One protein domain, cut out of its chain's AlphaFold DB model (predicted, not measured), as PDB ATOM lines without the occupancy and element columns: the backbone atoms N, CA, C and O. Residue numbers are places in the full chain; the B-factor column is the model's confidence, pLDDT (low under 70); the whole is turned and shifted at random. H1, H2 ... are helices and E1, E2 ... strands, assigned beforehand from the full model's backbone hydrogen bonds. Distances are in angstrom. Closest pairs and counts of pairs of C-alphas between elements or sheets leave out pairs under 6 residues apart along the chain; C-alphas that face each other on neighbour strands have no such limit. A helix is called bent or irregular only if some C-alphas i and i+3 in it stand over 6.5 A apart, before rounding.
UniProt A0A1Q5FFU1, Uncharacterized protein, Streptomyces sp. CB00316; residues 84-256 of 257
ATOM      1  N   ARG A  84       4.709 -10.516  -6.995       88.00
ATOM      2  CA  ARG A  84       3.288 -10.226  -7.231       88.00
ATOM      3  C   ARG A  84       2.976 -10.048  -8.714       88.00
ATOM      4  O   ARG A  84       3.819  -9.582  -9.477       88.00
ATOM      5  N   LEU A  85       1.750 -10.383  -9.105       89.88
ATOM      6  CA  LEU A  85       1.215 -10.082 -10.428       89.88
ATOM      7  C   LEU A  85       0.746  -8.620 -10.444       89.88
ATOM      8  O   LEU A  85      -0.063  -8.220  -9.608       89.88
ATOM      9  N   VAL A  86       1.277  -7.812 -11.361       91.62
ATOM     10  CA  VAL A  86       0.902  -6.393 -11.524       91.62
ATOM     11  C   VAL A  86      -0.146  -6.221 -12.614       91.62
ATOM     12  O   VAL A  86      -1.031  -5.381 -12.490       91.62
ATOM     13  N   GLN A  87      -0.048  -7.022 -13.671       89.50
ATOM     14  CA  GLN A  87      -0.960  -7.021 -14.809       89.50
ATOM     15  C   GLN A  87      -1.084  -8.452 -15.330       89.50
ATOM     16  O   GLN A  87      -0.100  -9.188 -15.308       89.50
ATOM     17  N   SER A  88      -2.279  -8.863 -15.756       85.94
ATOM     18  CA  SER A  88      -2.544 -10.216 -16.264       85.94
ATOM     19  C   SER A  88      -2.466 -10.322 -17.787       85.94
ATOM     20  O   SER A  88      -2.246 -11.416 -18.292       85.94
ATOM     21  N   ASP A  89      -2.643  -9.210 -18.504       84.19
ATOM     22  CA  ASP A  89      -2.614  -9.163 -19.967       84.19
ATOM     23  C   ASP A  89      -2.109  -7.792 -20.489       84.19
ATOM     24  O   ASP A  89      -2.804  -6.785 -20.313       84.19
ATOM     25  N   PRO A  90      -0.889  -7.704 -21.062       84.81
ATOM     26  CA  PRO A  90       0.156  -8.721 -20.970       84.81
ATOM     27  C   PRO A  90       0.534  -9.000 -19.511       84.81
ATOM     28  O   PRO A  90       0.458  -8.125 -18.645       84.81
ATOM     29  N   LEU A  91       0.969 -10.229 -19.242       89.62
ATOM     30  CA  LEU A  91       1.384 -10.642 -17.908       89.62
ATOM     31  C   LEU A  91       2.639  -9.874 -17.457       89.62
ATOM     32  O   LEU A  91       3.668  -9.910 -18.130       89.62
ATOM     33  N   ILE A  92       2.566  -9.201 -16.304       94.00
ATOM     34  CA  ILE A  92       3.680  -8.469 -15.685       94.00
ATOM     35  C   ILE A  92       3.853  -8.929 -14.243       94.00
ATOM     36  O   ILE A  92       2.943  -8.809 -13.418       94.00
ATOM     37  N   ILE A  93       5.056  -9.394 -13.928       92.44
ATOM     38  CA  ILE A  93       5.460  -9.852 -12.600       92.44
ATOM     39  C   ILE A  93       6.379  -8.811 -11.982       92.44
ATOM     40  O   ILE A  93       7.348  -8.407 -12.617       92.44
ATOM     41  N   GLU A  94       6.125  -8.441 -10.730       94.44
ATOM     42  CA  GLU A  94       7.010  -7.589  -9.936       94.44
ATOM     43  C   GLU A  94       7.686  -8.386  -8.817       94.44
ATOM     44  O   GLU A  94       7.034  -9.141  -8.089       94.44
ATOM     45  N   PHE A  95       9.001  -8.216  -8.691       93.56
ATOM     46  CA  PHE A  95       9.800  -8.752  -7.593       93.56
ATOM     47  C   PHE A  95       9.818  -7.778  -6.414       93.56
ATOM     48  O   PHE A  95       9.842  -6.561  -6.604       93.56
ATOM     49  N   ASP A  96       9.829  -8.312  -5.193       93.56
ATOM     50  CA  ASP A  96       9.784  -7.492  -3.986       93.56
ATOM     51  C   ASP A  96      10.979  -6.532  -3.861       93.56
ATOM     52  O   ASP A  96      12.152  -6.916  -3.948       93.56
ATOM     53  N   ARG A  97      10.663  -5.258  -3.609       95.06
ATOM     54  CA  ARG A  97      11.651  -4.185  -3.481       95.06
ATOM     55  C   ARG A  97      12.557  -4.354  -2.266       95.06
ATOM     56  O   ARG A  97      13.749  -4.077  -2.378       95.06
ATOM     57  N   GLY A  98      12.007  -4.756  -1.122       93.88
ATOM     58  CA  GLY A  98      12.753  -4.893   0.128       93.88
ATOM     59  C   GLY A  98      13.794  -6.002   0.026       93.88
ATOM     60  O   GLY A  98      14.979  -5.761   0.255       93.88
ATOM     61  N   VAL A  99      13.376  -7.184  -0.437       92.12
ATOM     62  CA  VAL A  99      14.264  -8.326  -0.701       92.12
ATOM     63  C   VAL A  99      15.321  -7.975  -1.743       92.12
ATOM     64  O   VAL A  99      16.473  -8.389  -1.612       92.12
ATOM     65  N   PHE A 100      14.953  -7.213  -2.777       94.88
ATOM     66  CA  PHE A 100      15.917  -6.766  -3.773       94.88
ATOM     67  C   PHE A 100      17.013  -5.889  -3.163       94.88
ATOM     68  O   PHE A 100      18.193  -6.146  -3.401       94.88
ATOM     69  N   GLN A 101      16.640  -4.877  -2.378       95.69
ATOM     70  CA  GLN A 101      17.617  -3.968  -1.779       95.69
ATOM     71  C   GLN A 101      18.540  -4.692  -0.797       95.69
ATOM     72  O   GLN A 101      19.753  -4.515  -0.877       95.69
ATOM     73  N   ASP A 102      17.981  -5.562   0.047       93.25
ATOM     74  CA  ASP A 102      18.726  -6.363   1.023       93.25
ATOM     75  C   ASP A 102      19.767  -7.283   0.360       93.25
ATOM     76  O   ASP A 102      20.923  -7.340   0.773       93.25
ATOM     77  N   ARG A 103      19.382  -7.985  -0.714       91.31
ATOM     78  CA  ARG A 103      20.219  -9.052  -1.294       91.31
ATOM     79  C   ARG A 103      21.066  -8.627  -2.481       91.31
ATOM     80  O   ARG A 103      22.108  -9.232  -2.726       91.31
ATOM     81  N   TYR A 104      20.588  -7.666  -3.267       94.06
ATOM     82  CA  TYR A 104      21.107  -7.399  -4.610       94.06
ATOM     83  C   TYR A 104      21.472  -5.936  -4.856       94.06
ATOM     84  O   TYR A 104      22.216  -5.668  -5.802       94.06
ATOM     85  N   GLY A 105      21.001  -5.001  -4.023       91.88
ATOM     86  CA  GLY A 105      21.162  -3.559  -4.245       91.88
ATOM     87  C   GLY A 105      22.613  -3.137  -4.494       91.88
ATOM     88  O   GLY A 105      22.883  -2.375  -5.420       91.88
ATOM     89  N   VAL A 106      23.560  -3.714  -3.746       90.88
ATOM     90  CA  VAL A 106      24.996  -3.386  -3.841       90.88
ATOM     91  C   VAL A 106      25.646  -3.790  -5.169       90.88
ATOM     92  O   VAL A 106      26.556  -3.111  -5.628       90.88
ATOM     93  N   ALA A 107      25.169  -4.863  -5.805       92.94
ATOM     94  CA  ALA A 107      25.759  -5.418  -7.027       92.94
ATOM     95  C   ALA A 107      24.952  -5.080  -8.293       92.94
ATOM     96  O   ALA A 107      25.413  -5.302  -9.417       92.94
ATOM     97  N   ALA A 108      23.741  -4.538  -8.133       93.12
ATOM     98  CA  ALA A 108      22.830  -4.247  -9.234       93.12
ATOM     99  C   ALA A 108      23.424  -3.255 -10.243       93.12
ATOM    100  O   ALA A 108      23.357  -3.489 -11.446       93.12
ATOM    101  N   ALA A 109      24.071  -2.187  -9.768       93.44
ATOM    102  CA  ALA A 109      24.680  -1.184 -10.641       93.44
ATOM    103  C   ALA A 109      25.758  -1.785 -11.560       93.44
ATOM    104  O   ALA A 109      25.862  -1.422 -12.733       93.44
ATOM    105  N   THR A 110      26.548  -2.730 -11.048       93.88
ATOM    106  CA  THR A 110      27.571  -3.426 -11.832       93.88
ATOM    107  C   THR A 110      26.940  -4.409 -12.819       93.88
ATOM    108  O   THR A 110      27.356  -4.457 -13.978       93.88
ATOM    109  N   ALA A 111      25.899  -5.143 -12.415       93.38
ATOM    110  CA  ALA A 111      25.172  -6.032 -13.323       93.38
ATOM    111  C   ALA A 111      24.492  -5.273 -14.477       93.38
ATOM    112  O   ALA A 111      24.597  -5.708 -15.625       93.38
ATOM    113  N   VAL A 112      23.886  -4.109 -14.216       94.75
ATOM    114  CA  VAL A 112      23.300  -3.244 -15.258       94.75
ATOM    115  C   VAL A 112      24.347  -2.815 -16.281       94.75
ATOM    116  O   VAL A 112      24.110  -2.929 -17.478       94.75
ATOM    117  N   LYS A 113      25.543  -2.401 -15.846       94.75
ATOM    118  CA  LYS A 113      26.635  -2.030 -16.769       94.75
ATOM    119  C   LYS A 113      27.083  -3.187 -17.667       94.75
ATOM    120  O   LYS A 113      27.582  -2.956 -18.762       94.75
ATOM    121  N   GLN A 114      26.917  -4.423 -17.202       94.62
ATOM    122  CA  GLN A 114      27.223  -5.643 -17.953       94.62
ATOM    123  C   GLN A 114      26.015  -6.183 -18.733       94.62
ATOM    124  O   GLN A 114      26.093  -7.260 -19.327       94.62
ATOM    125  N   THR A 115      24.889  -5.472 -18.721       96.56
ATOM    126  CA  THR A 115      23.662  -5.871 -19.403       96.56
ATOM    127  C   THR A 115      23.584  -5.187 -20.760       96.56
ATOM    128  O   THR A 115      23.712  -3.973 -20.899       96.56
ATOM    129  N   TRP A 116      23.391  -5.987 -21.798       97.12
ATOM    130  CA  TRP A 116      23.098  -5.521 -23.137       97.12
ATOM    131  C   TRP A 116      21.596  -5.290 -23.284       97.12
ATOM    132  O   TRP A 116      20.799  -6.207 -23.111       97.12
ATOM    133  N   HIS A 117      21.224  -4.060 -23.626       97.00
ATOM    134  CA  HIS A 117      19.876  -3.725 -24.060       97.00
ATOM    135  C   HIS A 117      19.811  -3.986 -25.563       97.00
ATOM    136  O   HIS A 117      20.422  -3.245 -26.339       97.00
ATOM    137  N   VAL A 118      19.120  -5.049 -25.960       97.06
ATOM    138  CA  VAL A 118      19.005  -5.432 -27.368       97.06
ATOM    139  C   VAL A 118      18.101  -4.417 -28.061       97.06
ATOM    140  O   VAL A 118      16.949  -4.231 -27.674       97.06
ATOM    141  N   ARG A 119      18.652  -3.704 -29.044       94.25
ATOM    142  CA  ARG A 119      17.957  -2.643 -29.798       94.25
ATOM    143  C   ARG A 119      17.933  -2.898 -31.303       94.25
ATOM    144  O   ARG A 119      17.289  -2.153 -32.030       94.25
ATOM    145  N   SER A 120      18.668  -3.904 -31.758       91.00
ATOM    146  CA  SER A 120      18.797  -4.298 -33.156       91.00
ATOM    147  C   SER A 120      19.218  -5.765 -33.230       91.00
ATOM    148  O   SER A 120      19.643  -6.347 -32.228       91.00
ATOM    149  N   ALA A 121      19.143  -6.329 -34.435       89.75
ATOM    150  CA  ALA A 121      19.581  -7.691 -34.723       89.75
ATOM    151  C   ALA A 121      21.113  -7.883 -34.670       89.75
ATOM    152  O   ALA A 121      21.600  -9.012 -34.734       89.75
ATOM    153  N   GLU A 122      21.878  -6.789 -34.578       91.12
ATOM    154  CA  GLU A 122      23.338  -6.819 -34.541       91.12
ATOM    155  C   GLU A 122      23.842  -7.237 -33.159       91.12
ATOM    156  O   GLU A 122      23.495  -6.647 -32.131       91.12
ATOM    157  N   ILE A 123      24.701  -8.253 -33.144       93.12
ATOM    158  CA  ILE A 123      25.306  -8.776 -31.924       93.12
ATOM    159  C   ILE A 123      26.590  -7.984 -31.614       93.12
ATOM    160  O   ILE A 123      27.454  -7.872 -32.487       93.12
ATOM    161  N   PRO A 124      26.773  -7.471 -30.379       92.62
ATOM    162  CA  PRO A 124      28.013  -6.820 -29.975       92.62
ATOM    163  C   PRO A 124      29.227  -7.726 -30.196       92.62
ATOM    164  O   PRO A 124      29.179  -8.913 -29.884       92.62
ATOM    165  N   ALA A 125      30.340  -7.169 -30.678       89.50
ATOM    166  CA  ALA A 125      31.529  -7.960 -31.016       89.50
ATOM    167  C   ALA A 125      32.138  -8.712 -29.810       89.50
ATOM    168  O   ALA A 125      32.812  -9.722 -29.985       89.50
ATOM    169  N   ASP A 126      31.906  -8.218 -28.590       90.25
ATOM    170  CA  ASP A 126      32.332  -8.824 -27.324       90.25
ATOM    171  C   ASP A 126      31.355  -9.888 -26.787       90.25
ATOM    172  O   ASP A 126      31.637 -10.532 -25.773       90.25
ATOM    173  N   PHE A 127      30.202 -10.079 -27.433       94.25
ATOM    174  CA  PHE A 127      29.190 -11.039 -27.008       94.25
ATOM    175  C   PHE A 127      29.534 -12.460 -27.474       94.25
ATOM    176  O   PHE A 127      29.839 -12.706 -28.639       94.25
ATOM    177  N   VAL A 128      29.446 -13.430 -26.561       93.50
ATOM    178  CA  VAL A 128      29.789 -14.830 -26.845       93.50
ATOM    179  C   VAL A 128      28.545 -15.612 -27.263       93.50
ATOM    180  O   VAL A 128      27.773 -16.063 -26.427       93.50
ATOM    181  N   THR A 129      28.364 -15.819 -28.561       94.44
ATOM    182  CA  THR A 129      27.255 -16.617 -29.112       94.44
ATOM    183  C   THR A 129      27.434 -18.118 -28.863       94.44
ATOM    184  O   THR A 129      28.545 -18.584 -28.608       94.44
ATOM    185  N   GLY A 130      26.352 -18.896 -28.959       93.12
ATOM    186  CA  GLY A 130      26.378 -20.350 -28.733       93.12
ATOM    187  C   GLY A 130      26.577 -20.753 -27.266       93.12
ATOM    188  O   GLY A 130      26.816 -21.923 -26.973       93.12
ATOM    189  N   ALA A 131      26.488 -19.791 -26.345       92.06
ATOM    190  CA  ALA A 131      26.570 -19.994 -24.908       92.06
ATOM    191  C   ALA A 131      25.320 -19.430 -24.204       92.06
ATOM    192  O   ALA A 131      24.664 -18.538 -24.743       92.06
ATOM    193  N   PRO A 132      24.960 -19.943 -23.016       92.62
ATOM    194  CA  PRO A 132      23.800 -19.467 -22.272       92.62
ATOM    195  C   PRO A 132      24.083 -18.166 -21.517       92.62
ATOM    196  O   PRO A 132      25.096 -18.033 -20.829       92.62
ATOM    197  N   HIS A 133      23.128 -17.243 -21.579       94.81
ATOM    198  CA  HIS A 133      23.121 -15.949 -20.901       94.81
ATOM    199  C   HIS A 133      21.839 -15.762 -20.097       94.81
ATOM    200  O   HIS A 133      20.800 -16.321 -20.438       94.81
ATOM    201  N   MET A 134      21.887 -14.940 -19.048       94.94
ATOM    202  CA  MET A 134      20.673 -14.528 -18.340       94.94
ATOM    203  C   MET A 134      19.937 -13.489 -19.176       94.94
ATOM    204  O   MET A 134      20.574 -12.555 -19.664       94.94
ATOM    205  N   PHE A 135      18.616 -13.599 -19.281       97.44
ATOM    206  CA  PHE A 135      17.809 -12.555 -19.903       97.44
ATOM    207  C   PHE A 135      16.573 -12.202 -19.088       97.44
ATOM    208  O   PHE A 135      16.053 -13.014 -18.313       97.44
ATOM    209  N   VAL A 136      16.081 -10.992 -19.326       98.00
ATOM    210  CA  VAL A 136      14.735 -10.557 -18.966       98.00
ATOM    211  C   VAL A 136      14.105  -9.824 -20.145       98.00
ATOM    212  O   VAL A 136      14.793  -9.157 -20.915       98.00
ATOM    213  N   ILE A 137      12.789  -9.957 -20.275       98.25
ATOM    214  CA  ILE A 137      11.958  -9.040 -21.049       98.25
ATOM    215  C   ILE A 137      11.241  -8.188 -20.022       98.25
ATOM    216  O   ILE A 137      10.468  -8.720 -19.220       98.25
ATOM    217  N   ASP A 138      11.541  -6.896 -19.996       97.69
ATOM    218  CA  ASP A 138      10.949  -5.997 -19.013       97.69
ATOM    219  C   ASP A 138       9.467  -5.709 -19.303       97.69
ATOM    220  O   ASP A 138       8.863  -6.231 -20.245       97.69
ATOM    221  N   ASP A 139       8.841  -4.896 -18.459       96.31
ATOM    222  CA  ASP A 139       7.436  -4.527 -18.622       96.31
ATOM    223  C   ASP A 139       7.153  -3.623 -19.832       96.31
ATOM    224  O   ASP A 139       6.011  -3.573 -20.301       96.31
ATOM    225  N   GLU A 140       8.183  -2.997 -20.395       96.38
ATOM    226  CA  GLU A 140       8.135  -2.230 -21.643       96.38
ATOM    227  C   GLU A 140       8.366  -3.112 -22.884       96.38
ATOM    228  O   GLU A 140       8.274  -2.620 -24.005       96.38
ATOM    229  N   GLY A 141       8.613  -4.415 -22.710       95.75
ATOM    230  CA  GLY A 141       8.856  -5.351 -23.809       95.75
ATOM    231  C   GLY A 141      10.292  -5.335 -24.337       95.75
ATOM    232  O   GLY A 141      10.569  -5.939 -25.369       95.75
ATOM    233  N   ARG A 142      11.225  -4.674 -23.645       97.44
ATOM    234  CA  ARG A 142      12.633  -4.618 -24.054       97.44
ATOM    235  C   ARG A 142      13.349  -5.890 -23.623       97.44
ATOM    236  O   ARG A 142      13.216  -6.314 -22.477       97.44
ATOM    237  N   LEU A 143      14.158  -6.457 -24.516       98.50
ATOM    238  CA  LEU A 143      15.029  -7.586 -24.203       98.50
ATOM    239  C   LEU A 143      16.352  -7.088 -23.604       98.50
ATOM    240  O   LEU A 143      17.102  -6.338 -24.235       98.50
ATOM    241  N   LEU A 144      16.648  -7.536 -22.387       98.38
ATOM    242  CA  LEU A 144      17.897  -7.267 -21.685       98.38
ATOM    243  C   LEU A 144      18.643  -8.580 -21.450       98.38
ATOM    244  O   LEU A 144      18.091  -9.508 -20.860       98.38
ATOM    245  N   ILE A 145      19.900  -8.652 -21.889       97.75
ATOM    246  CA  ILE A 145      20.742  -9.848 -21.782       97.75
ATOM    247  C   ILE A 145      21.994  -9.513 -20.981       97.75
ATOM    248  O   ILE A 145      22.770  -8.635 -21.352       97.75
ATOM    249  N   TRP A 146      22.245 -10.238 -19.896       96.19
ATOM    250  CA  TRP A 146      23.509 -10.113 -19.182       96.19
ATOM    251  C   TRP A 146      24.639 -10.741 -20.009       96.19
ATOM    252  O   TRP A 146      24.614 -11.933 -20.323       96.19
ATOM    253  N   ARG A 147      25.645  -9.943 -20.384       94.12
ATOM    254  CA  ARG A 147      26.660 -10.322 -21.387       94.12
ATOM    255  C   ARG A 147      27.584 -11.451 -20.950       94.12
ATOM    256  O   ARG A 147      28.244 -12.064 -21.784       94.12
ATOM    257  N   ARG A 148      27.658 -11.749 -19.655       91.88
ATOM    258  CA  ARG A 148      28.476 -12.856 -19.165       91.88
ATOM    259  C   ARG A 148      27.759 -14.179 -19.418       91.88
ATOM    260  O   ARG A 148      26.628 -14.373 -18.981       91.88
ATOM    261  N   ARG A 149      28.450 -15.092 -20.098       90.19
ATOM    262  CA  ARG A 149      27.973 -16.461 -20.289       90.19
ATOM    263  C   ARG A 149      28.038 -17.255 -18.989       90.19
ATOM    264  O   ARG A 149      28.981 -17.088 -18.208       90.19
ATOM    265  N   PHE A 150      27.103 -18.175 -18.819       83.69
ATOM    266  CA  PHE A 150      27.247 -19.275 -17.877       83.69
ATOM    267  C   PHE A 150      27.973 -20.432 -18.546       83.69
ATOM    268  O   PHE A 150      27.849 -20.656 -19.751       83.69
ATOM    269  N   ASN A 151      28.719 -21.196 -17.757       73.69
ATOM    270  CA  ASN A 151      29.076 -22.540 -18.190       73.69
ATOM    271  C   ASN A 151      27.990 -23.530 -17.751       73.69
ATOM    272  O   ASN A 151      27.275 -23.319 -16.770       73.69
ATOM    273  N   LEU A 152      27.886 -24.641 -18.472       64.88
ATOM    274  CA  LEU A 152      26.862 -25.651 -18.234       64.88
ATOM    275  C   LEU A 152      26.868 -26.155 -16.778       64.88
ATOM    276  O   LEU A 152      25.819 -26.303 -16.161       64.88
ATOM    277  N   ARG A 153      28.043 -26.330 -16.158       66.00
ATOM    278  CA  ARG A 153      28.158 -26.779 -14.758       66.00
ATOM    279  C   ARG A 153      27.475 -25.814 -13.777       66.00
ATOM    280  O   ARG A 153      26.915 -26.271 -12.779       66.00
ATOM    281  N   GLU A 154      27.502 -24.513 -14.049       68.88
ATOM    282  CA  GLU A 154      26.858 -23.483 -13.222       68.88
ATOM    283  C   GLU A 154      25.329 -23.594 -13.275       68.88
ATOM    284  O   GLU A 154      24.681 -23.533 -12.226       68.88
ATOM    285  N   LEU A 155      24.770 -23.857 -14.462       63.84
ATOM    286  CA  LEU A 155      23.330 -24.047 -14.679       63.84
ATOM    287  C   LEU A 155      22.798 -25.340 -14.041       63.84
ATOM    288  O   LEU A 155      21.715 -25.348 -13.455       63.84
ATOM    289  N   ILE A 156      23.568 -26.431 -14.127       59.00
ATOM    290  CA  ILE A 156      23.151 -27.759 -13.645       59.00
ATOM    291  C   ILE A 156      23.200 -27.848 -12.124       59.00
ATOM    292  O   ILE A 156      22.265 -28.333 -11.486       59.00
ATOM    293  N   PHE A 157      24.320 -27.439 -11.531       58.12
ATOM    294  CA  PHE A 157      24.580 -27.741 -10.129       58.12
ATOM    295  C   PHE A 157      24.221 -26.593  -9.194       58.12
ATOM    296  O   PHE A 157      24.203 -26.820  -7.988       58.12
ATOM    297  N   GLY A 158      23.971 -25.375  -9.700       53.88
ATOM    298  CA  GLY A 158      23.556 -24.203  -8.911       53.88
ATOM    299  C   GLY A 158      24.529 -23.768  -7.800       53.88
ATOM    300  O   GLY A 158      24.273 -22.786  -7.109       53.88
ATOM    301  N   ARG A 159      25.639 -24.498  -7.620       45.41
ATOM    302  CA  ARG A 159      26.651 -24.334  -6.565       45.41
ATOM    303  C   ARG A 159      27.699 -23.280  -6.911       45.41
ATOM    304  O   ARG A 159      28.365 -22.786  -6.014       45.41
ATOM    305  N   ALA A 160      27.832 -22.937  -8.189       53.16
ATOM    306  CA  ALA A 160      28.769 -21.940  -8.691       53.16
ATOM    307  C   ALA A 160      27.998 -20.874  -9.475       53.16
ATOM    308  O   ALA A 160      28.150 -20.738 -10.679       53.16
ATOM    309  N   LYS A 161      27.091 -20.147  -8.817       70.06
ATOM    310  CA  LYS A 161      26.447 -19.007  -9.481       70.06
ATOM    311  C   LYS A 161      27.536 -18.014  -9.880       70.06
ATOM    312  O   LYS A 161      28.464 -17.790  -9.106       70.06
ATOM    313  N   SER A 162      27.458 -17.430 -11.071       79.50
ATOM    314  CA  SER A 162      28.352 -16.316 -11.378       79.50
ATOM    315  C   SER A 162      28.058 -15.165 -10.410       79.50
ATOM    316  O   SER A 162      26.897 -14.883 -10.113       79.50
ATOM    317  N   HIS A 163      29.114 -14.537  -9.894       84.00
ATOM    318  CA  HIS A 163      29.009 -13.433  -8.944       84.00
ATOM    319  C   HIS A 163      29.443 -12.118  -9.587       84.00
ATOM    320  O   HIS A 163      30.324 -12.099 -10.454       84.00
ATOM    321  N   VAL A 164      28.849 -11.036  -9.100       84.38
ATOM    322  CA  VAL A 164      29.259  -9.652  -9.322       84.38
ATOM    323  C   VAL A 164      29.356  -9.005  -7.947       84.38
ATOM    324  O   VAL A 164      28.431  -9.134  -7.152       84.38
ATOM    325  N   ASP A 165      30.500  -8.395  -7.639       86.38
ATOM    326  CA  ASP A 165      30.768  -7.773  -6.333       86.38
ATOM    327  C   ASP A 165      30.468  -8.705  -5.140       86.38
ATOM    328  O   ASP A 165      29.916  -8.302  -4.121       86.38
ATOM    329  N   GLY A 166      30.794  -9.996  -5.283       85.06
ATOM    330  CA  GLY A 166      30.553 -11.013  -4.252       85.06
ATOM    331  C   GLY A 166      29.095 -11.467  -4.114       85.06
ATOM    332  O   GLY A 166      28.810 -12.320  -3.277       85.06
ATOM    333  N   VAL A 167      28.183 -10.975  -4.958       86.00
ATOM    334  CA  VAL A 167      26.756 -11.325  -4.951       86.00
ATOM    335  C   VAL A 167      26.416 -12.212  -6.154       86.00
ATOM    336  O   VAL A 167      26.762 -11.858  -7.284       86.00
ATOM    337  N   PRO A 168      25.734 -13.360  -5.965       88.19
ATOM    338  CA  PRO A 168      25.232 -14.164  -7.074       88.19
ATOM    339  C   PRO A 168      24.300 -13.353  -7.976       88.19
ATOM    340  O   PRO A 168      23.307 -12.804  -7.497       88.19
ATOM    341  N   VAL A 169      24.575 -13.334  -9.279       89.19
ATOM    342  CA  VAL A 169      23.722 -12.618 -10.234       89.19
ATOM    343  C   VAL A 169      22.344 -13.270 -10.318       89.19
ATOM    344  O   VAL A 169      22.210 -14.496 -10.340       89.19
ATOM    345  N   ALA A 170      21.316 -12.427 -10.352       92.06
ATOM    346  CA  ALA A 170      19.913 -12.806 -10.370       92.06
ATOM    347  C   ALA A 170      19.129 -11.932 -11.355       92.06
ATOM    348  O   ALA A 170      19.465 -10.766 -11.552       92.06
ATOM    349  N   HIS A 171      18.040 -12.466 -11.919       94.44
ATOM    350  CA  HIS A 171      17.218 -11.759 -12.911       94.44
ATOM    351  C   HIS A 171      16.773 -10.349 -12.481       94.44
ATOM    352  O   HIS A 171      16.842  -9.450 -13.316       94.44
ATOM    353  N   PRO A 172      16.376 -10.091 -11.214       94.81
ATOM    354  CA  PRO A 172      15.988  -8.744 -10.789       94.81
ATOM    355  C   PRO A 172      17.097  -7.692 -10.943       94.81
ATOM    356  O   PRO A 172      16.800  -6.513 -11.102       94.81
ATOM    357  N   MET A 173      18.371  -8.101 -10.940       96.12
ATOM    358  CA  MET A 173      19.512  -7.193 -11.114       96.12
ATOM    359  C   MET A 173      19.604  -6.601 -12.525       96.12
ATOM    360  O   MET A 173      20.285  -5.596 -12.699       96.12
ATOM    361  N   LEU A 174      18.931  -7.199 -13.517       96.81
ATOM    362  CA  LEU A 174      18.876  -6.680 -14.889       96.81
ATOM    363  C   LEU A 174      17.821  -5.568 -15.040       96.81
ATOM    364  O   LEU A 174      17.888  -4.798 -15.990       96.81
ATOM    365  N   VAL A 175      16.860  -5.467 -14.114       96.88
ATOM    366  CA  VAL A 175      15.759  -4.482 -14.127       96.88
ATOM    367  C   VAL A 175      15.594  -3.811 -12.756       96.88
ATOM    368  O   VAL A 175      14.497  -3.813 -12.188       96.88
ATOM    369  N   PRO A 176      16.663  -3.236 -12.179       96.06
ATOM    370  CA  PRO A 176      16.660  -2.831 -10.778       96.06
ATOM    371  C   PRO A 176      15.709  -1.672 -10.482       96.06
ATOM    372  O   PRO A 176      15.274  -1.540  -9.347       96.06
ATOM    373  N   ASP A 177      15.339  -0.851 -11.467       94.50
ATOM    374  CA  ASP A 177      14.516   0.339 -11.229       94.50
ATOM    375  C   ASP A 177      13.051  -0.011 -10.984       94.50
ATOM    376  O   ASP A 177      12.451   0.457 -10.020       94.50
ATOM    377  N   ARG A 178      12.471  -0.885 -11.815       94.81
ATOM    378  CA  ARG A 178      11.047  -1.258 -11.740       94.81
ATOM    379  C   ARG A 178      10.827  -2.633 -11.116       94.81
ATOM    380  O   ARG A 178       9.767  -2.850 -10.542       94.81
ATOM    381  N   LEU A 179      11.817  -3.527 -11.196       96.88
ATOM    382  CA  LEU A 179      11.726  -4.933 -10.786       96.88
ATOM    383  C   LEU A 179      10.564  -5.677 -11.452       96.88
ATOM    384  O   LEU A 179       9.997  -6.591 -10.858       96.88
ATOM    385  N   ARG A 180      10.203  -5.273 -12.673       96.62
ATOM    386  CA  ARG A 180       9.063  -5.798 -13.425       96.62
ATOM    387  C   ARG A 180       9.515  -6.492 -14.694       96.62
ATOM    388  O   ARG A 180      10.357  -5.962 -15.416       96.62
ATOM    389  N   VAL A 181       8.936  -7.656 -14.969       96.50
ATOM    390  CA  VAL A 181       9.226  -8.435 -16.177       96.50
ATOM    391  C   VAL A 181       7.963  -9.040 -16.770       96.50
ATOM    392  O   VAL A 181       7.036  -9.400 -16.043       96.50
ATOM    393  N   ARG A 182       7.971  -9.214 -18.091       95.62
ATOM    394  CA  ARG A 182       7.048 -10.093 -18.822       95.62
ATOM    395  C   ARG A 182       7.592 -11.513 -18.944       95.62
ATOM    396  O   ARG A 182       6.828 -12.468 -18.967       95.62
ATOM    397  N   ALA A 183       8.915 -11.661 -19.001       95.44
ATOM    398  CA  ALA A 183       9.587 -12.956 -19.026       95.44
ATOM    399  C   ALA A 183      10.994 -12.851 -18.427       95.44
ATOM    400  O   ALA A 183      11.620 -11.794 -18.455       95.44
ATOM    401  N   ALA A 184      11.507 -13.959 -17.901       94.62
ATOM    402  CA  ALA A 184      12.870 -14.052 -17.392       94.62
ATOM    403  C   ALA A 184      13.372 -15.490 -17.501       94.62
ATOM    404  O   ALA A 184      12.611 -16.432 -17.275       94.62
ATOM    405  N   GLY A 185      14.655 -15.667 -17.795       93.44
ATOM    406  CA  GLY A 185      15.244 -16.996 -17.876       93.44
ATOM    407  C   GLY A 185      16.640 -16.987 -18.471       93.44
ATOM    408  O   GLY A 185      17.450 -16.111 -18.149       93.44
ATOM    409  N   GLU A 186      16.919 -17.975 -19.310       94.06
ATOM    410  CA  GLU A 186      18.207 -18.157 -19.973       94.06
ATOM    411  C   GLU A 186      18.021 -18.164 -21.494       94.06
ATOM    412  O   GLU A 186      17.043 -18.714 -22.000       94.06
ATOM    413  N   ILE A 187      18.950 -17.547 -22.223       96.50
ATOM    414  CA  ILE A 187      18.915 -17.415 -23.682       96.50
ATOM    415  C   ILE A 187      20.268 -17.785 -24.283       96.50
ATOM    416  O   ILE A 187      21.317 -17.476 -23.720       96.50
ATOM    417  N   VAL A 188      20.239 -18.429 -25.442       97.00
ATOM    418  CA  VAL A 188      21.388 -18.717 -26.294       97.00
ATOM    419  C   VAL A 188      21.093 -18.114 -27.659       97.00
ATOM    420  O   VAL A 188      20.093 -18.459 -28.290       97.00
ATOM    421  N   LEU A 189      21.967 -17.219 -28.112       97.50
ATOM    422  CA  LEU A 189      21.920 -16.668 -29.464       97.50
ATOM    423  C   LEU A 189      22.851 -17.479 -30.364       97.50
ATOM    424  O   LEU A 189      24.016 -17.686 -30.013       97.50
ATOM    425  N   ILE A 190      22.345 -17.942 -31.505       96.75
ATOM    426  CA  ILE A 190      23.101 -18.716 -32.495       96.75
ATOM    427  C   ILE A 190      23.336 -17.850 -33.727       96.75
ATOM    428  O   ILE A 190      22.384 -17.304 -34.273       96.75
ATOM    429  N   GLY A 191      24.583 -17.781 -34.195       94.06
ATOM    430  CA  GLY A 191      24.995 -16.963 -35.340       94.06
ATOM    431  C   GLY A 191      25.645 -15.644 -34.929       94.06
ATOM    432  O   GLY A 191      25.403 -15.151 -33.835       94.06
ATOM    433  N   ALA A 192      26.512 -15.121 -35.796       92.00
ATOM    434  CA  ALA A 192      27.151 -13.810 -35.694       92.00
ATOM    435  C   ALA A 192      27.590 -13.360 -37.105       92.00
ATOM    436  O   ALA A 192      27.949 -14.222 -37.914       92.00
ATOM    437  N   PRO A 193      27.582 -12.051 -37.433       91.31
ATOM    438  CA  PRO A 193      27.207 -10.908 -36.585       91.31
ATOM    439  C   PRO A 193      25.689 -10.723 -36.401       91.31
ATOM    440  O   PRO A 193      25.267  -9.873 -35.623       91.31
ATOM    441  N   GLN A 194      24.877 -11.516 -37.103       93.75
ATOM    442  CA  GLN A 194      23.419 -11.541 -36.986       93.75
ATOM    443  C   GLN A 194      22.960 -12.851 -36.345       93.75
ATOM    444  O   GLN A 194      23.595 -13.896 -36.518       93.75
ATOM    445  N   VAL A 195      21.843 -12.793 -35.625       96.69
ATOM    446  CA  VAL A 195      21.216 -13.975 -35.031       96.69
ATOM    447  C   VAL A 195      20.526 -14.795 -36.124       96.69
ATOM    448  O   VAL A 195      19.711 -14.294 -36.886       96.69
ATOM    449  N   HIS A 196      20.844 -16.084 -36.180       96.44
ATOM    450  CA  HIS A 196      20.218 -17.076 -37.058       96.44
ATOM    451  C   HIS A 196      19.090 -17.837 -36.362       96.44
ATOM    452  O   HIS A 196      18.080 -18.160 -36.990       96.44
ATOM    453  N   ALA A 197      19.281 -18.147 -35.079       98.06
ATOM    454  CA  ALA A 197      18.324 -18.865 -34.247       98.06
ATOM    455  C   ALA A 197      18.499 -18.494 -32.770       98.06
ATOM    456  O   ALA A 197      19.566 -18.043 -32.340       98.06
ATOM    457  N   VAL A 198      17.448 -18.721 -31.989       98.38
ATOM    458  CA  VAL A 198      17.417 -18.476 -30.548       98.38
ATOM    459  C   VAL A 198      16.946 -19.736 -29.842       98.38
ATOM    460  O   VAL A 198      15.915 -20.304 -30.192       98.38
ATOM    461  N   VAL A 199      17.677 -20.136 -28.804       97.62
ATOM    462  CA  VAL A 199      17.248 -21.186 -27.879       97.62
ATOM    463  C   VAL A 199      17.120 -20.565 -26.498       97.62
ATOM    464  O   VAL A 199      18.102 -20.081 -25.937       97.62
ATOM    465  N   ALA A 200      15.917 -20.553 -25.942       95.75
ATOM    466  CA  ALA A 200      15.631 -19.924 -24.666       95.75
ATOM    467  C   ALA A 200      14.836 -20.846 -23.747       95.75
ATOM    468  O   ALA A 200      14.080 -21.718 -24.179       95.75
ATOM    469  N   ASN A 201      14.947 -20.601 -22.448       92.44
ATOM    470  CA  ASN A 201      14.009 -21.130 -21.479       92.44
ATOM    471  C   ASN A 201      13.548 -20.042 -20.509       92.44
ATOM    472  O   ASN A 201      14.267 -19.081 -20.257       92.44
ATOM    473  N   THR A 202      12.356 -20.193 -19.942       90.50
ATOM    474  CA  THR A 202      11.781 -19.219 -18.998       90.50
ATOM    475  C   THR A 202      12.031 -19.612 -17.534       90.50
ATOM    476  O   THR A 202      11.221 -19.348 -16.643       90.50
ATOM    477  N   LYS A 203      13.152 -20.289 -17.248       85.81
ATOM    478  CA  LYS A 203      13.505 -20.733 -15.896       85.81
ATOM    479  C   LYS A 203      14.088 -19.579 -15.084       85.81
ATOM    480  O   LYS A 203      15.289 -19.332 -15.078       85.81
ATOM    481  N   SER A 204      13.242 -18.903 -14.313       84.88
ATOM    482  CA  SER A 204      13.689 -17.946 -13.296       84.88
ATOM    483  C   SER A 204      13.208 -18.366 -11.912       84.88
ATOM    484  O   SER A 204      12.007 -18.429 -11.664       84.88
ATOM    485  N   GLY A 205      14.140 -18.614 -10.987       81.25
ATOM    486  CA  GLY A 205      13.803 -18.868  -9.578       81.25
ATOM    487  C   GLY A 205      13.233 -17.636  -8.864       81.25
ATOM    488  O   GLY A 205      12.526 -17.776  -7.868       81.25
ATOM    489  N   HIS A 206      13.513 -16.438  -9.387       86.00
ATOM    490  CA  HIS A 206      13.084 -15.164  -8.815       86.00
ATOM    491  C   HIS A 206      11.700 -14.761  -9.295       86.00
ATOM    492  O   HIS A 206      10.827 -14.555  -8.464       86.00
ATOM    493  N   PHE A 207      11.487 -14.687 -10.611       85.38
ATOM    494  CA  PHE A 207      10.214 -14.235 -11.185       85.38
ATOM    495  C   PHE A 207       9.205 -15.371 -11.384       85.38
ATOM    496  O   PHE A 207       8.002 -15.155 -11.231       85.38
ATOM    497  N   ARG A 208       9.692 -16.588 -11.667       80.69
ATOM    498  CA  ARG A 208       8.887 -17.802 -11.901       80.69
ATOM    499  C   ARG A 208       7.791 -17.595 -12.956       80.69
ATOM    500  O   ARG A 208       6.622 -17.838 -12.664       80.69
ATOM    501  N   PRO A 209       8.139 -17.102 -14.153       80.88
ATOM    502  CA  PRO A 209       7.139 -16.761 -15.149       80.88
ATOM    503  C   PRO A 209       6.309 -17.995 -15.558       80.88
ATOM    504  O   PRO A 209       6.877 -19.083 -15.707       80.88
ATOM    505  N   PRO A 210       4.979 -17.862 -15.721       83.50
ATOM    506  CA  PRO A 210       4.131 -18.974 -16.135       83.50
ATOM    507  C   PRO A 210       4.383 -19.372 -17.602       83.50
ATOM    508  O   PRO A 210       5.029 -18.625 -18.349       83.50
ATOM    509  N   PRO A 211       3.862 -20.532 -18.051       83.81
ATOM    510  CA  PRO A 211       4.019 -21.024 -19.422       83.81
ATOM    511  C   PRO A 211       3.651 -20.039 -20.535       83.81
ATOM    512  O   PRO A 211       4.309 -20.036 -21.576       83.81
ATOM    513  N   SER A 212       2.659 -19.171 -20.324       85.94
ATOM    514  CA  SER A 212       2.224 -18.188 -21.327       85.94
ATOM    515  C   SER A 212       3.326 -17.212 -21.747       85.94
ATOM    516  O   SER A 212       3.379 -16.790 -22.902       85.94
ATOM    517  N   THR A 213       4.282 -16.927 -20.859       89.62
ATOM    518  CA  THR A 213       5.417 -16.032 -21.141       89.62
ATOM    519  C   THR A 213       6.336 -16.547 -22.248       89.62
ATOM    520  O   THR A 213       7.058 -15.761 -22.860       89.62
ATOM    521  N   GLY A 214       6.289 -17.847 -22.568       91.69
ATOM    522  CA  GLY A 214       7.047 -18.409 -23.681       91.69
ATOM    523  C   GLY A 214       6.646 -17.830 -25.044       91.69
ATOM    524  O   GLY A 214       7.496 -17.712 -25.925       91.69
ATOM    525  N   ALA A 215       5.380 -17.425 -25.214       92.62
ATOM    526  CA  ALA A 215       4.921 -16.721 -26.412       92.62
ATOM    527  C   ALA A 215       5.568 -15.332 -26.526       92.62
ATOM    528  O   ALA A 215       6.120 -15.013 -27.575       92.62
ATOM    529  N   VAL A 216       5.629 -14.584 -25.417       94.56
ATOM    530  CA  VAL A 216       6.275 -13.260 -25.355       94.56
ATOM    531  C   VAL A 216       7.744 -13.343 -25.759       94.56
ATOM    532  O   VAL A 216       8.211 -12.537 -26.557       94.56
ATOM    533  N   VAL A 217       8.482 -14.335 -25.247       96.56
ATOM    534  CA  VAL A 217       9.892 -14.532 -25.632       96.56
ATOM    535  C   VAL A 217      10.017 -14.799 -27.127       96.56
ATOM    536  O   VAL A 217      10.890 -14.224 -27.776       96.56
ATOM    537  N   ARG A 218       9.143 -15.650 -27.675       97.19
ATOM    538  CA  ARG A 218       9.167 -16.011 -29.093       97.19
ATOM    539  C   ARG A 218       8.912 -14.808 -29.992       97.19
ATOM    540  O   ARG A 218       9.663 -14.610 -30.938       97.19
ATOM    541  N   GLU A 219       7.882 -14.028 -29.684       96.69
ATOM    542  CA  GLU A 219       7.494 -12.831 -30.436       96.69
ATOM    543  C   GLU A 219       8.594 -11.769 -30.392       96.69
ATOM    544  O   GLU A 219       9.090 -11.363 -31.440       96.69
ATOM    545  N   VAL A 220       9.054 -11.405 -29.189       97.56
ATOM    546  CA  VAL A 220      10.091 -10.377 -29.004       97.56
ATOM    547  C   VAL A 220      11.397 -10.764 -29.698       97.56
ATOM    548  O   VAL A 220      12.023  -9.924 -30.337       97.56
ATOM    549  N   CYS A 221      11.826 -12.027 -29.601       98.00
ATOM    550  CA  CYS A 221      13.053 -12.467 -30.265       98.00
ATOM    551  C   CYS A 221      12.896 -12.524 -31.789       98.00
ATOM    552  O   CYS A 221      13.811 -12.116 -32.495       98.00
ATOM    553  N   ALA A 222      11.763 -13.020 -32.297       97.62
ATOM    554  CA  ALA A 222      11.510 -13.067 -33.734       97.62
ATOM    555  C   ALA A 222      11.526 -11.661 -34.354       97.62
ATOM    556  O   ALA A 222      12.149 -11.464 -35.393       97.62
ATOM    557  N   GLU A 223      10.911 -10.685 -33.682       97.19
ATOM    558  CA  GLU A 223      10.883  -9.286 -34.114       97.19
ATOM    559  C   GLU A 223      12.263  -8.617 -34.025       97.19
ATOM    560  O   GLU A 223      12.749  -8.080 -35.018       97.19
ATOM    561  N   LEU A 224      12.927  -8.665 -32.861       97.38
ATOM    562  CA  LEU A 224      14.204  -7.967 -32.651       97.38
ATOM    563  C   LEU A 224      15.334  -8.486 -33.541       97.38
ATOM    564  O   LEU A 224      16.224  -7.718 -33.913       97.38
ATOM    565  N   PHE A 225      15.323  -9.786 -33.832       97.31
ATOM    566  CA  PHE A 225      16.374 -10.448 -34.595       97.31
ATOM    567  C   PHE A 225      16.009 -10.694 -36.061       97.31
ATOM    568  O   PHE A 225      16.852 -11.211 -36.787       97.31
ATOM    569  N   ASP A 226      14.798 -10.325 -36.493       96.38
ATOM    570  CA  ASP A 226      14.272 -10.598 -37.840       96.38
ATOM    571  C   ASP A 226      14.415 -12.081 -38.238       96.38
ATOM    572  O   ASP A 226      14.862 -12.442 -39.329       96.38
ATOM    573  N   VAL A 227      14.067 -12.977 -37.306       96.38
ATOM    574  CA  VAL A 227      14.113 -14.429 -37.525       96.38
ATOM    575  C   VAL A 227      12.710 -15.030 -37.515       96.38
ATOM    576  O   VAL A 227      11.868 -14.645 -36.701       96.38
ATOM    577  N   PRO A 228      12.433 -16.039 -38.359       96.19
ATOM    578  CA  PRO A 228      11.172 -16.759 -38.293       96.19
ATOM    579  C   PRO A 228      10.945 -17.382 -36.912       96.19
ATOM    580  O   PRO A 228      11.858 -17.956 -36.318       96.19
ATOM    581  N   THR A 229       9.699 -17.379 -36.440       96.00
ATOM    582  CA  THR A 229       9.321 -17.919 -35.122       96.00
ATOM    583  C   THR A 229       9.691 -19.392 -34.920       96.00
ATOM    584  O   THR A 229       9.939 -19.807 -33.790       96.00
ATOM    585  N   HIS A 230       9.778 -20.186 -35.994       95.00
ATOM    586  CA  HIS A 230      10.224 -21.585 -35.939       95.00
ATOM    587  C   HIS A 230      11.728 -21.747 -35.651       95.00
ATOM    588  O   HIS A 230      12.170 -22.858 -35.381       95.00
ATOM    589  N   ARG A 231      12.514 -20.664 -35.715       97.38
ATOM    590  CA  ARG A 231      13.927 -20.623 -35.297       97.38
ATOM    591  C   ARG A 231      14.110 -20.109 -33.872       97.38
ATOM    592  O   ARG A 231      15.233 -19.840 -33.450       97.38
ATOM    593  N   VAL A 232      13.009 -19.932 -33.146       98.12
ATOM    594  CA  VAL A 232      12.998 -19.472 -31.761       98.12
ATOM    595  C   VAL A 232      12.389 -20.567 -30.890       98.12
ATOM    596  O   VAL A 232      11.174 -20.637 -30.655       98.12
ATOM    597  N   ASP A 233      13.264 -21.446 -30.412       97.69
ATOM    598  CA  ASP A 233      12.913 -22.519 -29.496       97.69
ATOM    599  C   ASP A 233      12.818 -21.965 -28.079       97.69
ATOM    600  O   ASP A 233      13.815 -21.578 -27.474       97.69
ATOM    601  N   VAL A 234      11.599 -21.929 -27.539       95.06
ATOM    602  CA  VAL A 234      11.345 -21.491 -26.164       95.06
ATOM    603  C   VAL A 234      10.802 -22.646 -25.349       95.06
ATOM    604  O   VAL A 234       9.798 -23.271 -25.711       95.06
ATOM    605  N   PHE A 235      11.454 -22.888 -24.221       91.38
ATOM    606  CA  PHE A 235      11.118 -23.949 -23.298       91.38
ATOM    607  C   PHE A 235      10.676 -23.402 -21.946       91.38
ATOM    608  O   PHE A 235      11.401 -22.657 -21.291       91.38
ATOM    609  N   THR A 236       9.509 -23.819 -21.474       83.56
ATOM    610  CA  THR A 236       9.028 -23.412 -20.154       83.56
ATOM    611  C   THR A 236       9.071 -24.597 -19.204       83.56
ATOM    612  O   THR A 236       8.494 -25.645 -19.484       83.56
ATOM    613  N   LEU A 237       9.771 -24.434 -18.078       74.19
ATOM    614  CA  LEU A 237       9.698 -25.385 -16.971       74.19
ATOM    615  C   LEU A 237       8.394 -25.197 -16.215       74.19
ATOM    616  O   LEU A 237       7.913 -24.070 -16.122       74.19
ATOM    617  N   GLY A 238       7.891 -26.290 -15.630       59.22
ATOM    618  CA  GLY A 238       6.704 -26.290 -14.783       59.22
ATOM    619  C   GLY A 238       6.604 -25.038 -13.926       59.22
ATOM    620  O   GLY A 238       7.398 -24.787 -13.019       59.22
ATOM    621  N   GLY A 239       5.610 -24.244 -14.285       58.00
ATOM    622  CA  GLY A 239       5.147 -23.071 -13.586       58.00
ATOM    623  C   GLY A 239       3.674 -23.271 -13.286       58.00
ATOM    624  O   GLY A 239       3.031 -24.202 -13.780       58.00
ATOM    625  N   LEU A 240       3.127 -22.397 -12.460       59.84
ATOM    626  CA  LEU A 240       1.686 -22.337 -12.308       59.84
ATOM    627  C   LEU A 240       1.070 -21.980 -13.668       59.84
ATOM    628  O   LEU A 240       1.678 -21.237 -14.440       59.84
ATOM    629  N   SER A 241      -0.135 -22.478 -13.955       69.88
ATOM    630  CA  SER A 241      -0.952 -21.829 -14.983       69.88
ATOM    631  C   SER A 241      -1.091 -20.347 -14.635       69.88
ATOM    632  O   SER A 241      -0.956 -19.980 -13.470       69.88
ATOM    633  N   ASP A 242      -1.405 -19.491 -15.597       71.44
ATOM    634  CA  ASP A 242      -1.578 -18.054 -15.349       71.44
ATOM    635  C   ASP A 242      -2.554 -17.797 -14.190       71.44
ATOM    636  O   ASP A 242      -2.287 -17.004 -13.287       71.44
ATOM    637  N   GLN A 243      -3.633 -18.585 -14.137       68.50
ATOM    638  CA  GLN A 243      -4.588 -18.584 -13.033       68.50
ATOM    639  C   GLN A 243      -3.979 -19.086 -11.714       68.50
ATOM    640  O   GLN A 243      -4.200 -18.493 -10.659       68.50
ATOM    641  N   GLY A 244      -3.193 -20.163 -11.749       70.81
ATOM    642  CA  GLY A 244      -2.460 -20.637 -10.578       70.81
ATOM    643  C   GLY A 244      -1.458 -19.599 -10.059       70.81
ATOM    644  O   GLY A 244      -1.311 -19.465  -8.847       70.81
ATOM    645  N   TYR A 245      -0.811 -18.849 -10.956       73.31
ATOM    646  CA  TYR A 245       0.153 -17.802 -10.630       73.31
ATOM    647  C   TYR A 245      -0.537 -16.625  -9.949       73.31
ATOM    648  O   TYR A 245      -0.129 -16.217  -8.864       73.31
ATOM    649  N   ALA A 246      -1.638 -16.135 -10.525       71.06
ATOM    650  CA  ALA A 246      -2.466 -15.112  -9.892       71.06
ATOM    651  C   ALA A 246      -2.860 -15.532  -8.462       71.06
ATOM    652  O   ALA A 246      -2.643 -14.790  -7.505       71.06
ATOM    653  N   ASN A 247      -3.300 -16.779  -8.287       68.88
ATOM    654  CA  ASN A 247      -3.716 -17.307  -6.986       68.88
ATOM    655  C   ASN A 247      -2.563 -17.522  -5.984       68.88
ATOM    656  O   ASN A 247      -2.797 -17.486  -4.774       68.88
ATOM    657  N   SER A 248      -1.327 -17.763  -6.437       65.12
ATOM    658  CA  SER A 248      -0.176 -17.950  -5.540       65.12
ATOM    659  C   SER A 248       0.379 -16.631  -5.010       65.12
ATOM    660  O   SER A 248       0.886 -16.591  -3.889       65.12
ATOM    661  N   THR A 249       0.233 -15.546  -5.775       59.28
ATOM    662  CA  THR A 249       0.702 -14.219  -5.361       59.28
ATOM    663  C   THR A 249      -0.061 -13.676  -4.152       59.28
ATOM    664  O   THR A 249       0.561 -13.092  -3.268       59.28
ATOM    665  N   HIS A 250      -1.361 -13.968  -4.022       49.00
ATOM    666  CA  HIS A 250      -2.155 -13.588  -2.845       49.00
ATOM    667  C   HIS A 250      -1.635 -14.213  -1.537       49.00
ATOM    668  O   HIS A 250      -1.584 -13.538  -0.511       49.00
ATOM    669  N   ARG A 251      -1.155 -15.466  -1.576       48.25
ATOM    670  CA  ARG A 251      -0.633 -16.166  -0.385       48.25
ATOM    671  C   ARG A 251       0.705 -15.618   0.116       48.25
ATOM    672  O   ARG A 251       1.013 -15.768   1.292       48.25
ATOM    673  N   LEU A 252       1.511 -15.022  -0.763       48.22
ATOM    674  CA  LEU A 252       2.799 -14.431  -0.382       48.22
ATOM    675  C   LEU A 252       2.630 -13.055   0.278       48.22
ATOM    676  O   LEU A 252       3.456 -12.697   1.108       48.22
ATOM    677  N   VAL A 253       1.567 -12.313  -0.056       47.22
ATOM    678  CA  VAL A 253       1.276 -10.995   0.538       47.22
ATOM    679  C   VAL A 253       0.708 -11.137   1.959       47.22
ATOM    680  O   VAL A 253       1.153 -10.437   2.867       47.22
ATOM    681  N   GLU A 254      -0.208 -12.086   2.185       40.69
ATOM    682  CA  GLU A 254      -0.812 -12.325   3.511       40.69
ATOM    683  C   GLU A 254       0.182 -12.867   4.553       40.69
ATOM    684  O   GLU A 254       0.006 -12.644   5.745       40.69
ATOM    685  N   ALA A 255       1.267 -13.525   4.132       41.12
ATOM    686  CA  ALA A 255       2.287 -14.060   5.041       41.12
ATOM    687  C   ALA A 255       3.249 -12.995   5.618       41.12
ATOM    688  O   ALA A 255       4.180 -13.340   6.344       41.12
ATOM    689  N   THR A 256       3.045 -11.715   5.290       41.88
ATOM    690  CA  THR A 256       3.884 -10.584   5.736       41.88
ATOM    691  C   THR A 256       3.091  -9.445   6.389       41.88
ATOM    692  O   THR A 256       3.600  -8.332   6.491       41.88
TER     693      THR A 256
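What this domain is: This is residues 84 to 256 of the 257 residues of an uncharacterized protein of Streptomyces sp. CB00316 (UniProt A0A1Q5FFU1). A strongly twisted sheet of eight strands curls round one helix, H4; on the opposite face lie the short H3 and, at one end of the domain, H5 over the hairpin of E1 and E2. H1 meets H3 and only grazes the sheet with residues 109 to 113, while H2 lies off the sheet and touches no helix. The printed part has 173 residues with five named helices and eight named strands, in the order E1 E2 H1 E3 E4 E5 H2 H3 E6 E7 H4 E8 H5. The sheet is branched and mixed, and the class is mixed, helices and strands. The whole is compact, with a radius of gyration of the C-alphas of 15.5 A and spans of 49 by 35 by 29 A.

How they stand to each other: E6, residues 180 to 190, bends by 61 degrees at residue 186. E2, residues 91 to 95, and E7, residues 197 to 201, lie on one side of E6, and E4, residues 132 to 138, on the other side; each is antiparallel to it. Within hydrogen-bond range are N 93 and O 181 at 2.9 A, N 188 and O 199 at 2.7 A, and N 135 and O 185 at 3.0 A. E6 and E7 form a hairpin, as do E2 and E1, residues 84 to 88, with N 86 and O 92 at 2.8 A, and E4 and E5, residues 143 to 149, with N 136 and O 144 at 2.9 A. E3, residues 115 to 117, is antiparallel to E5, with N 116 and O 145 at 2.8 A. E7, H4, residues 213 to 225, and E8, residues 232 to 235, make a strand-helix-strand unit, two parallel neighbour strands with a helix between, with a right-handed crossover; N 200 and O 233 are 2.8 A apart. The closest C-alphas of H4 and E6 are those of Thr 213 and Ala 183, 5.6 A apart. H3, residues 171 to 174, has a height of 6.2 A over the sheet, and H5, residues 242 to 254, on the same face, 8.4 A. H1, residues 97 to 113, touches H3, closest at the C-alphas of Ala 108 and Met 173, 4.8 A. H2, residues 152 to 157, is not on the sheet. Each O i to N i+4 pair is within hydrogen-bond range in H2 and H4, but 9 of 13 in H1 and 6 of 9 in H5; H3 is too short for such a pair.

Where its parts are: E1 begins at C-alpha 84, (3.288, -10.226, -7.231). E6 measures 27.0 A, H1 20.1 A, E4 18.9 A and H4 18.2 A. H1 has a kink of 84 degrees near residue 104 and is irregular, with C-alphas 103 and 106 7.8 A apart. H5, 19.7 A long, ends at C-alpha 254, (-0.812, -12.325, 3.511).

The domain as a whole: The C-alphas farthest apart are those of Pro 193 and Glu 254, 48.9 A. The printed part has no cut. The links E3 to E4, H2 to H3 and E7 to H4 are long. Mean pLDDT of the printed part is 87.1, under 70 at residues 152 to 160, 238 to 241, 243 and 247 to 256.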